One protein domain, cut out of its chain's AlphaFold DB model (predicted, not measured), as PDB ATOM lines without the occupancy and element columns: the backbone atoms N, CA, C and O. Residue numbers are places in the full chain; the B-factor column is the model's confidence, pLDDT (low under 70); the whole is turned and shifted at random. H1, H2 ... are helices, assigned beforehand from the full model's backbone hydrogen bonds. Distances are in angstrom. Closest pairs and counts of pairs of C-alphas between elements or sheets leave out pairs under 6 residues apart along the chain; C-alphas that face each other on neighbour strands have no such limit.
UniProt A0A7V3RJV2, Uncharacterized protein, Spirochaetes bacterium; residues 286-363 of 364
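What this domain is: This is residues 286 to 363 of the 364 residues of an uncharacterized protein of Spirochaetes bacterium (UniProt A0A7V3RJV2). Six short helices make an open ring with few contacts: H1, H2, H3 and H4 follow one another round it, and H5 and H6 lie over one side. H2 and H1 form one end of the long axis, H3, H4 and H6 the other, and H5 lies nearest the middle. The printed part has 78 residues with six named helices, H1 to H6 in chain order, and no named strand; its class is all helix. It is compact, with a radius of gyration of the C-alphas of 12.5 A and spans of 35 by 28 by 21 A.

How they stand to each other: The longest helix, H2, residues 295 to 306, is close but not clearly touching to H1, residues 286 to 292: their closest C-alphas, Thr 290 and Tyr 298, are 7.3 A apart. H2 stands about perpendicular, at 87 degrees, to H3, residues 312 to 318. H3 touches H6, residues 354 to 362, with closest C-alphas Val 312 and Tyr 357 at 6.8 A, at a steep tilt of 50 degrees, the same way. H6 also touches H5, residues 341 to 347, with closest C-alphas Pro 341 and Asn 355 at 6.5 A, at a steep tilt of 56 degrees, opposite ways. H4, residues 326 to 335, and H1 are only just apart, at 8.2 A. Every O i to N i+4 pair is within hydrogen-bond range in H2, H3, H4, H5 and H6; H1 has 1 of 3, beside 4 of 4 O i to N i+3 pairs.

Where its parts are: H1 begins at C-alpha 286, (231.957, 178.392, 325.733). H2 is 16.3 A long, H4 14.2 A and H6 11.9 A. H6 ends at C-alpha 362, (228.207, 190.249, 309.997).

The domain as a whole: The C-alphas farthest apart, Ala 296 and Ser 324, are 35.6 A apart. The printed part has no cut and no long link. Its mean pLDDT is 73.4; residues 289 to 311, 313 and 349 to 363 are under 70.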
ATOM      1  N   ALA A 286     231.484 177.084 325.272       73.12
ATOM      2  CA  ALA A 286     231.957 178.392 325.733       73.12
ATOM      3  C   ALA A 286     231.672 178.669 327.214       73.12
ATOM      4  O   ALA A 286     232.461 179.341 327.872       73.12
ATOM      5  N   TYR A 287     230.609 178.110 327.793       73.38
ATOM      6  CA  TYR A 287     230.348 178.229 329.229       73.38
ATOM      7  C   TYR A 287     231.380 177.487 330.083       73.38
ATOM      8  O   TYR A 287     231.496 177.743 331.277       73.38
ATOM      9  N   MET A 288     232.201 176.609 329.504       72.94
ATOM     10  CA  MET A 288     233.319 176.028 330.247       72.94
ATOM     11  C   MET A 288     234.417 177.054 330.530       72.94
ATOM     12  O   MET A 288     235.148 176.886 331.502       72.94
ATOM     13  N   ILE A 289     234.469 178.169 329.794       66.62
ATOM     14  CA  ILE A 289     235.364 179.299 330.091       66.62
ATOM     15  C   ILE A 289     235.096 179.868 331.482       66.62
ATOM     16  O   ILE A 289     236.043 180.171 332.208       66.62
ATOM     17  N   THR A 290     233.829 179.967 331.899       64.31
ATOM     18  CA  THR A 290     233.498 180.490 333.236       64.31
ATOM     19  C   THR A 290     233.953 179.554 334.353       64.31
ATOM     20  O   THR A 290     234.075 179.985 335.494       64.31
ATOM     21  N   ASN A 291     234.218 178.284 334.028       65.69
ATOM     22  CA  ASN A 291     234.802 177.308 334.946       65.69
ATOM     23  C   ASN A 291     236.342 177.294 334.882       65.69
ATOM     24  O   ASN A 291     236.984 176.953 335.872       65.69
ATOM     25  N   LEU A 292     236.938 177.669 333.742       65.12
ATOM     26  CA  LEU A 292     238.396 177.767 333.551       65.12
ATOM     27  C   LEU A 292     238.996 178.989 334.252       65.12
ATOM     28  O   LEU A 292     240.136 178.945 334.720       65.12
ATOM     29  N   LEU A 293     238.242 180.085 334.296       66.56
ATOM     30  CA  LEU A 293     238.659 181.349 334.881       66.56
ATOM     31  C   LEU A 293     237.880 181.574 336.173       66.56
ATOM     32  O   LEU A 293     236.653 181.544 336.180       66.56
ATOM     33  N   THR A 294     238.576 181.848 337.280       66.94
ATOM     34  CA  THR A 294     237.864 182.306 338.483       66.94
ATOM     35  C   THR A 294     237.063 183.567 338.134       66.94
ATOM     36  O   THR A 294     237.566 184.388 337.361       66.94
ATOM     37  N   PRO A 295     235.864 183.786 338.706       68.12
ATOM     38  CA  PRO A 295     235.058 184.966 338.392       68.12
ATOM     39  C   PRO A 295     235.830 186.285 338.527       68.12
ATOM     40  O   PRO A 295     235.624 187.204 337.743       68.12
ATOM     41  N   ALA A 296     236.775 186.362 339.472       61.72
ATOM     42  CA  ALA A 296     237.646 187.520 339.663       61.72
ATOM     43  C   ALA A 296     238.676 187.701 338.532       61.72
ATOM     44  O   ALA A 296     238.875 188.823 338.074       61.72
ATOM     45  N   VAL A 297     239.308 186.618 338.063       65.19
ATOM     46  CA  VAL A 297     240.249 186.662 336.928       65.19
ATOM     47  C   VAL A 297     239.506 186.967 335.639       65.19
ATOM     48  O   VAL A 297     239.944 187.828 334.889       65.19
ATOM     49  N   TYR A 298     238.363 186.323 335.419       68.94
ATOM     50  CA  TYR A 298     237.492 186.571 334.277       68.94
ATOM     51  C   TYR A 298     237.037 188.034 334.214       68.94
ATOM     52  O   TYR A 298     237.211 188.699 333.197       68.94
ATOM     53  N   PHE A 299     236.530 188.572 335.326       67.44
ATOM     54  CA  PHE A 299     236.069 189.957 335.391       67.44
ATOM     55  C   PHE A 299     237.218 190.965 335.227       67.44
ATOM     56  O   PHE A 299     237.046 191.993 334.574       67.44
ATOM     57  N   ALA A 300     238.400 190.673 335.783       63.72
ATOM     58  CA  ALA A 300     239.590 191.499 335.595       63.72
ATOM     59  C   ALA A 300     240.097 191.471 334.142       63.72
ATOM     60  O   ALA A 300     240.434 192.530 333.625       63.72
ATOM     61  N   LEU A 301     240.083 190.306 333.481       65.88
ATOM     62  CA  LEU A 301     240.435 190.122 332.064       65.88
ATOM     63  C   LEU A 301     239.539 190.938 331.151       65.88
ATOM     64  O   LEU A 301     240.008 191.719 330.329       65.88
ATOM     65  N   VAL A 302     238.231 190.721 331.302       66.06
ATOM     66  CA  VAL A 302     237.233 191.309 330.423       66.06
ATOM     67  C   VAL A 302     237.297 192.827 330.568       66.06
ATOM     68  O   VAL A 302     237.310 193.539 329.569       66.06
ATOM     69  N   ASN A 303     237.478 193.335 331.788       65.88
ATOM     70  CA  ASN A 303     237.682 194.763 331.994       65.88
ATOM     71  C   ASN A 303     239.046 195.273 331.504       65.88
ATOM     72  O   ASN A 303     239.096 196.385 330.997       65.88
ATOM     73  N   SER A 304     240.158 194.542 331.637       61.81
ATOM     74  CA  SER A 304     241.476 195.071 331.240       61.81
ATOM     75  C   SER A 304     241.712 195.039 329.731       61.81
ATOM     76  O   SER A 304     242.421 195.898 329.218       61.81
ATOM     77  N   ILE A 305     241.137 194.062 329.027       63.19
ATOM     78  CA  ILE A 305     241.317 193.887 327.581       63.19
ATOM     79  C   ILE A 305     240.367 194.806 326.805       63.19
ATOM     80  O   ILE A 305     240.800 195.474 325.870       63.19
ATOM     81  N   TYR A 306     239.103 194.914 327.231       63.78
ATOM     82  CA  TYR A 306     238.062 195.609 326.458       63.78
ATOM     83  C   TYR A 306     237.800 197.061 326.880       63.78
ATOM     84  O   TYR A 306     236.923 197.712 326.320       63.78
ATOM     85  N   THR A 307     238.562 197.593 327.841       63.31
ATOM     86  CA  THR A 307     238.569 199.041 328.139       63.31
ATOM     87  C   THR A 307     239.665 199.805 327.392       63.31
ATOM     88  O   THR A 307     239.633 201.034 327.364       63.31
ATOM     89  N   GLY A 308     240.625 199.100 326.780       58.09
ATOM     90  CA  GLY A 308     241.595 199.675 325.848       58.09
ATOM     91  C   GLY A 308     241.026 199.736 324.430       58.09
ATOM     92  O   GLY A 308     240.216 198.898 324.057       58.09
ATOM     93  N   GLU A 309     241.465 200.702 323.621       54.72
ATOM     94  CA  GLU A 309     240.993 200.948 322.242       54.72
ATOM     95  C   GLU A 309     241.218 199.788 321.249       54.72
ATOM     96  O   GLU A 309     241.002 199.974 320.053       54.72
ATOM     97  N   THR A 310     241.663 198.604 321.684       58.78
ATOM     98  CA  THR A 310     241.811 197.444 320.801       58.78
ATOM     99  C   THR A 310     240.418 197.008 320.336       58.78
ATOM    100  O   THR A 310     239.632 196.511 321.144       58.78
ATOM    101  N   PRO A 311     240.065 197.194 319.054       65.88
ATOM    102  CA  PRO A 311     238.714 196.920 318.596       65.88
ATOM    103  C   PRO A 311     238.441 195.416 318.640       65.88
ATOM    104  O   PRO A 311     239.272 194.624 318.199       65.88
ATOM    105  N   VAL A 312     237.242 195.022 319.072       70.56
ATOM    106  CA  VAL A 312     236.729 193.635 319.023       70.56
ATOM    107  C   VAL A 312     236.913 193.006 317.630       70.56
ATOM    108  O   VAL A 312     237.127 191.804 317.499       70.56
ATOM    109  N   THR A 313     236.900 193.825 316.575       68.62
ATOM    110  CA  THR A 313     237.155 193.401 315.192       68.62
ATOM    111  C   THR A 313     238.544 192.796 314.990       68.62
ATOM    112  O   THR A 313     238.688 191.876 314.191       68.62
ATOM    113  N   ASN A 314     239.558 193.264 315.727       79.50
ATOM    114  CA  ASN A 314     240.896 192.680 315.681       79.50
ATOM    115  C   ASN A 314     240.895 191.283 316.298       79.50
ATOM    116  O   ASN A 314     241.523 190.393 315.744       79.50
ATOM    117  N   ASP A 315     240.159 191.059 317.386       79.88
ATOM    118  CA  ASP A 315     240.089 189.744 318.025       79.88
ATOM    119  C   ASP A 315     239.346 188.712 317.163       79.88
ATOM    120  O   ASP A 315     239.775 187.559 317.091       79.88
ATOM    121  N   ILE A 316     238.276 189.135 316.477       80.12
ATOM    122  CA  ILE A 316     237.540 188.317 315.497       80.12
ATOM    123  C   ILE A 316     238.457 187.952 314.321       80.12
ATOM    124  O   ILE A 316     238.562 186.779 313.959       80.12
ATOM    125  N   ALA A 317     239.166 188.941 313.766       82.94
ATOM    126  CA  ALA A 317     240.100 188.730 312.663       82.94
ATOM    127  C   ALA A 317     241.311 187.873 313.071       82.94
ATOM    128  O   ALA A 317     241.754 187.032 312.295       82.94
ATOM    129  N   LEU A 318     241.823 188.026 314.298       83.56
ATOM    130  CA  LEU A 318     242.895 187.191 314.854       83.56
ATOM    131  C   LEU A 318     242.459 185.735 315.023       83.56
ATOM    132  O   LEU A 318     243.280 184.834 314.870       83.56
ATOM    133  N   ALA A 319     241.174 185.492 315.293       84.06
ATOM    134  CA  ALA A 319     240.604 184.151 315.257       84.06
ATOM    135  C   ALA A 319     240.430 183.604 313.830       84.06
ATOM    136  O   ALA A 319     240.052 182.450 313.660       84.06
ATOM    137  N   GLY A 320     240.758 184.379 312.796       85.00
ATOM    138  CA  GLY A 320     240.673 183.966 311.400       85.00
ATOM    139  C   GLY A 320     239.267 184.055 310.814       85.00
ATOM    140  O   GLY A 320     239.056 183.543 309.725       85.00
ATOM    141  N   TYR A 321     238.314 184.692 311.502       84.81
ATOM    142  CA  TYR A 321     237.009 184.980 310.914       84.81
ATOM    143  C   TYR A 321     237.101 186.219 310.025       84.81
ATOM    144  O   TYR A 321     237.537 187.292 310.455       84.81
ATOM    145  N   THR A 322     236.648 186.084 308.785       85.12
ATOM    146  CA  THR A 322     236.504 187.189 307.838       85.12
ATOM    147  C   THR A 322     235.046 187.644 307.745       85.12
ATOM    148  O   THR A 322     234.126 186.974 308.213       85.12
ATOM    149  N   VAL A 323     234.808 188.791 307.101       79.25
ATOM    150  CA  VAL A 323     233.446 189.302 306.850       79.25
ATOM    151  C   VAL A 323     232.609 188.375 305.953       79.25
ATOM    152  O   VAL A 323     231.385 188.471 305.954       79.25
ATOM    153  N   SER A 324     233.240 187.470 305.196       84.25
ATOM    154  CA  SER A 324     232.545 186.446 304.402       84.25
ATOM    155  C   SER A 324     232.151 185.203 305.207       84.25
ATOM    156  O   SER A 324     231.288 184.453 304.757       84.25
ATOM    157  N   ASP A 325     232.699 185.007 306.411       84.88
ATOM    158  CA  ASP A 325     232.534 183.771 307.192       84.88
ATOM    159  C   ASP A 325     231.348 183.822 308.161       84.88
ATOM    160  O   ASP A 325     231.322 183.110 309.164       84.88
ATOM    161  N   PHE A 326     230.346 184.663 307.891       83.31
ATOM    162  CA  PHE A 326     229.238 184.893 308.820       83.31
ATOM    163  C   PHE A 326     228.534 183.603 309.259       83.31
ATOM    164  O   PHE A 326     228.282 183.393 310.450       83.31
ATOM    165  N   THR A 327     228.234 182.727 308.301       86.62
ATOM    166  CA  THR A 327     227.569 181.449 308.571       86.62
ATOM    167  C   THR A 327     228.431 180.559 309.462       86.62
ATOM    168  O   THR A 327     227.932 180.004 310.438       86.62
ATOM    169  N   LEU A 328     229.732 180.457 309.166       86.75
ATOM    170  CA  LEU A 328     230.678 179.658 309.944       86.75
ATOM    171  C   LEU A 328     230.820 180.206 311.369       86.75
ATOM    172  O   LEU A 328     230.697 179.459 312.337       86.75
ATOM    173  N   PHE A 329     231.003 181.520 311.504       86.94
ATOM    174  CA  PHE A 329     231.090 182.198 312.792       86.94
ATOM    175  C   PHE A 329     229.840 181.966 313.652       86.94
ATOM    176  O   PHE A 329     229.942 181.566 314.812       86.94
ATOM    177  N   THR A 330     228.655 182.157 313.070       84.50
ATOM    178  CA  THR A 330     227.373 181.970 313.764       84.50
ATOM    179  C   THR A 330     227.178 180.521 314.198       84.50
ATOM    180  O   THR A 330     226.793 180.264 315.339       84.50
ATOM    181  N   ASN A 331     227.499 179.562 313.328       86.06
ATOM    182  CA  ASN A 331     227.433 178.143 313.668       86.06
ATOM    183  C   ASN A 331     228.391 177.795 314.815       86.06
ATOM    184  O   ASN A 331     227.993 177.099 315.747       86.06
ATOM    185  N   ASN A 332     229.615 178.333 314.799       87.94
ATOM    186  CA  ASN A 332     230.595 178.103 315.858       87.94
ATOM    187  C   ASN A 332     230.145 178.684 317.204       87.94
ATOM    188  O   ASN A 332     230.338 178.029 318.230       87.94
ATOM    189  N   LEU A 333     229.504 179.860 317.211       84.81
ATOM    190  CA  LEU A 333     228.882 180.432 318.410       84.81
ATOM    191  C   LEU A 333     227.782 179.521 318.959       84.81
ATOM    192  O   LEU A 333     227.842 179.135 320.128       84.81
ATOM    193  N   ILE A 334     226.822 179.127 318.115       84.94
ATOM    194  CA  ILE A 334     225.684 178.287 318.516       84.94
ATOM    195  C   ILE A 334     226.172 176.954 319.081       84.94
ATOM    196  O   ILE A 334     225.736 176.538 320.154       84.94
ATOM    197  N   GLN A 335     227.109 176.298 318.397       84.75
ATOM    198  CA  GLN A 335     227.686 175.035 318.854       84.75
ATOM    199  C   GLN A 335     228.508 175.189 320.139       84.75
ATOM    200  O   GLN A 335     228.568 174.265 320.946       84.75
ATOM    201  N   ALA A 336     229.112 176.358 320.361       82.75
ATOM    202  CA  ALA A 336     229.745 176.687 321.630       82.75
ATOM    203  C   ALA A 336     228.723 177.053 322.729       82.75
ATOM    204  O   ALA A 336     229.126 177.375 323.841       82.75
ATOM    205  N   GLY A 337     227.415 176.987 322.462       84.69
ATOM    206  CA  GLY A 337     226.350 177.291 323.420       84.69
ATOM    207  C   GLY A 337     225.909 178.758 323.441       84.69
ATOM    208  O   GLY A 337     225.119 179.134 324.301       84.69
ATOM    209  N   ILE A 338     226.392 179.590 322.517       84.50
ATOM    210  CA  ILE A 338     226.035 181.009 322.399       84.50
ATOM    211  C   ILE A 338     224.996 181.144 321.284       84.50
ATOM    212  O   ILE A 338     225.324 181.238 320.104       84.50
ATOM    213  N   SER A 339     223.723 181.129 321.660       86.44
ATOM    214  CA  SER A 339     222.581 181.173 320.741       86.44
ATOM    215  C   SER A 339     221.996 182.575 320.553       86.44
ATOM    216  O   SER A 339     221.238 182.812 319.613       86.44
ATOM    217  N   THR A 340     222.336 183.516 321.439       83.19
ATOM    218  CA  THR A 340     221.812 184.884 321.422       83.19
ATOM    219  C   THR A 340     222.907 185.936 321.641       83.19
ATOM    220  O   THR A 340     223.877 185.692 322.364       83.19
ATOM    221  N   PRO A 341     222.735 187.165 321.115       80.75
ATOM    222  CA  PRO A 341     223.652 188.272 321.404       80.75
ATOM    223  C   PRO A 341     223.741 188.622 322.902       80.75
ATOM    224  O   PRO A 341     224.775 189.083 323.384       80.75
ATOM    225  N   ALA A 342     222.672 188.364 323.666       82.56
ATOM    226  CA  ALA A 342     222.653 188.565 325.114       82.56
ATOM    227  C   ALA A 342     223.623 187.618 325.841       82.56
ATOM    228  O   ALA A 342     224.318 188.043 326.760       82.56
ATOM    229  N   GLU A 343     223.721 186.360 325.408       83.12
ATOM    230  CA  GLU A 343     224.694 185.403 325.951       83.12
ATOM    231  C   GLU A 343     226.130 185.835 325.645       83.12
ATOM    232  O   GLU A 343     226.979 185.801 326.531       83.12
ATOM    233  N   LEU A 344     226.389 186.349 324.438       80.62
ATOM    234  CA  LEU A 344     227.699 186.901 324.085       80.62
ATOM    235  C   LEU A 344     228.038 188.156 324.908       80.62
ATOM    236  O   LEU A 344     229.172 188.323 325.348       80.62
ATOM    237  N   THR A 345     227.045 189.007 325.178       80.00
ATOM    238  CA  THR A 345     227.196 190.178 326.058       80.00
ATOM    239  C   THR A 345     227.506 189.752 327.496       80.00
ATOM    240  O   THR A 345     228.369 190.340 328.139       80.00
ATOM    241  N   ASN A 346     226.872 188.686 327.996       80.62
ATOM    242  CA  ASN A 346     227.186 188.114 329.311       80.62
ATOM    243  C   ASN A 346     228.603 187.518 329.360       80.62
ATOM    244  O   ASN A 346     229.238 187.512 330.421       80.62
ATOM    245  N   LEU A 347     229.107 187.046 328.217       75.88
ATOM    246  CA  LEU A 347     230.478 186.565 328.075       75.88
ATOM    247  C   LEU A 347     231.519 187.697 327.931       75.88
ATOM    248  O   LEU A 347     232.712 187.483 328.134       75.88
ATOM    249  N   MET A 348     231.090 188.918 327.601       74.69
ATOM    250  CA  MET A 348     231.967 190.084 327.432       74.69
ATOM    251  C   MET A 348     231.323 191.383 327.953       74.69
ATOM    252  O   MET A 348     231.180 192.348 327.200       74.69
ATOM    253  N   PRO A 349     230.955 191.473 329.246       69.06
ATOM    254  CA  PRO A 349     230.194 192.609 329.776       69.06
ATOM    255  C   PRO A 349     230.897 193.971 329.665       69.06
ATOM    256  O   PRO A 349     230.227 194.999 329.727       69.06
ATOM    257  N   ALA A 350     232.228 194.004 329.518       67.00
ATOM    258  CA  ALA A 350     232.995 195.247 329.383       67.00
ATOM    259  C   ALA A 350     233.090 195.765 327.945       67.00
ATOM    260  O   ALA A 350     233.416 196.932 327.734       67.00
ATOM    261  N   ALA A 351     232.803 194.924 326.952       66.62
ATOM    262  CA  ALA A 351     232.764 195.351 325.568       66.62
ATOM    263  C   ALA A 351     231.394 196.008 325.328       66.62
ATOM    264  O   ALA A 351     230.436 195.374 324.894       66.62
ATOM    265  N   GLY A 352     231.292 197.295 325.678       63.06
ATOM    266  CA  GLY A 352     230.037 198.063 325.697       63.06
ATOM    267  C   GLY A 352     229.243 198.068 324.382       63.06
ATOM    268  O   GLY A 352     228.062 198.392 324.403       63.06
ATOM    269  N   ASP A 353     229.865 197.634 323.283       64.88
ATOM    270  CA  ASP A 353     229.314 197.620 321.929       64.88
ATOM    271  C   ASP A 353     229.471 196.263 321.209       64.88
ATOM    272  O   ASP A 353     229.461 196.221 319.981       64.88
ATOM    273  N   VAL A 354     229.589 195.123 321.913       68.94
ATOM    274  CA  VAL A 354     229.666 193.782 321.262       68.94
ATOM    275  C   VAL A 354     228.588 193.610 320.200       68.94
ATOM    276  O   VAL A 354     228.883 193.182 319.089       68.94
ATOM    277  N   ASN A 355     227.354 194.003 320.516       67.19
ATOM    278  CA  ASN A 355     226.244 193.913 319.576       67.19
ATOM    279  C   ASN A 355     226.455 194.803 318.349       67.19
ATOM    280  O   ASN A 355     226.100 194.383 317.255       67.19
ATOM    281  N   GLN A 356     227.057 195.986 318.495       69.00
ATOM    282  CA  GLN A 356     227.374 196.877 317.377       69.00
ATOM    283  C   GLN A 356     228.518 196.320 316.515       69.00
ATOM    284  O   GLN A 356     228.480 196.418 315.294       69.00
ATOM    285  N   TYR A 357     229.531 195.702 317.123       66.06
ATOM    286  CA  TYR A 357     230.635 195.097 316.376       66.06
ATOM    287  C   TYR A 357     230.202 193.834 315.646       66.06
ATOM    288  O   TYR A 357     230.501 193.691 314.465       66.06
ATOM    289  N   VAL A 358     229.458 192.955 316.317       66.88
ATOM    290  CA  VAL A 358     228.925 191.735 315.710       66.88
ATOM    291  C   VAL A 358     227.921 192.088 314.611       66.88
ATOM    292  O   VAL A 358     228.028 191.532 313.527       66.88
ATOM    293  N   SER A 359     227.027 193.065 314.812       68.62
ATOM    294  CA  SER A 359     226.136 193.542 313.734       68.62
ATOM    295  C   SER A 359     226.891 194.140 312.552       68.62
ATOM    296  O   SER A 359     226.619 193.775 311.413       68.62
ATOM    297  N   ASN A 360     227.893 194.988 312.792       64.12
ATOM    298  CA  ASN A 360     228.652 195.623 311.714       64.12
ATOM    299  C   ASN A 360     229.537 194.647 310.926       64.12
ATOM    300  O   ASN A 360     229.701 194.826 309.721       64.12
ATOM    301  N   TYR A 361     230.128 193.641 311.579       58.62
ATOM    302  CA  TYR A 361     231.002 192.673 310.902       58.62
ATOM    303  C   TYR A 361     230.230 191.626 310.101       58.62
ATOM    304  O   TYR A 361     230.777 191.041 309.169       58.62
ATOM    305  N   PHE A 362     228.970 191.396 310.467       59.44
ATOM    306  CA  PHE A 362     228.207 190.249 309.997       59.44
ATOM    307  C   PHE A 362     226.819 190.583 309.427       59.44
ATOM    308  O   PHE A 362     226.104 189.688 308.984       59.44
ATOM    309  N   GLY A 363     226.444 191.864 309.387       56.41
ATOM    310  CA  GLY A 363     225.200 192.338 308.778       56.41
ATOM    311  C   GLY A 363     223.928 191.990 309.560       56.41
ATOM    312  O   GLY A 363     222.883 191.820 308.932       56.41
TER     313      GLY A 363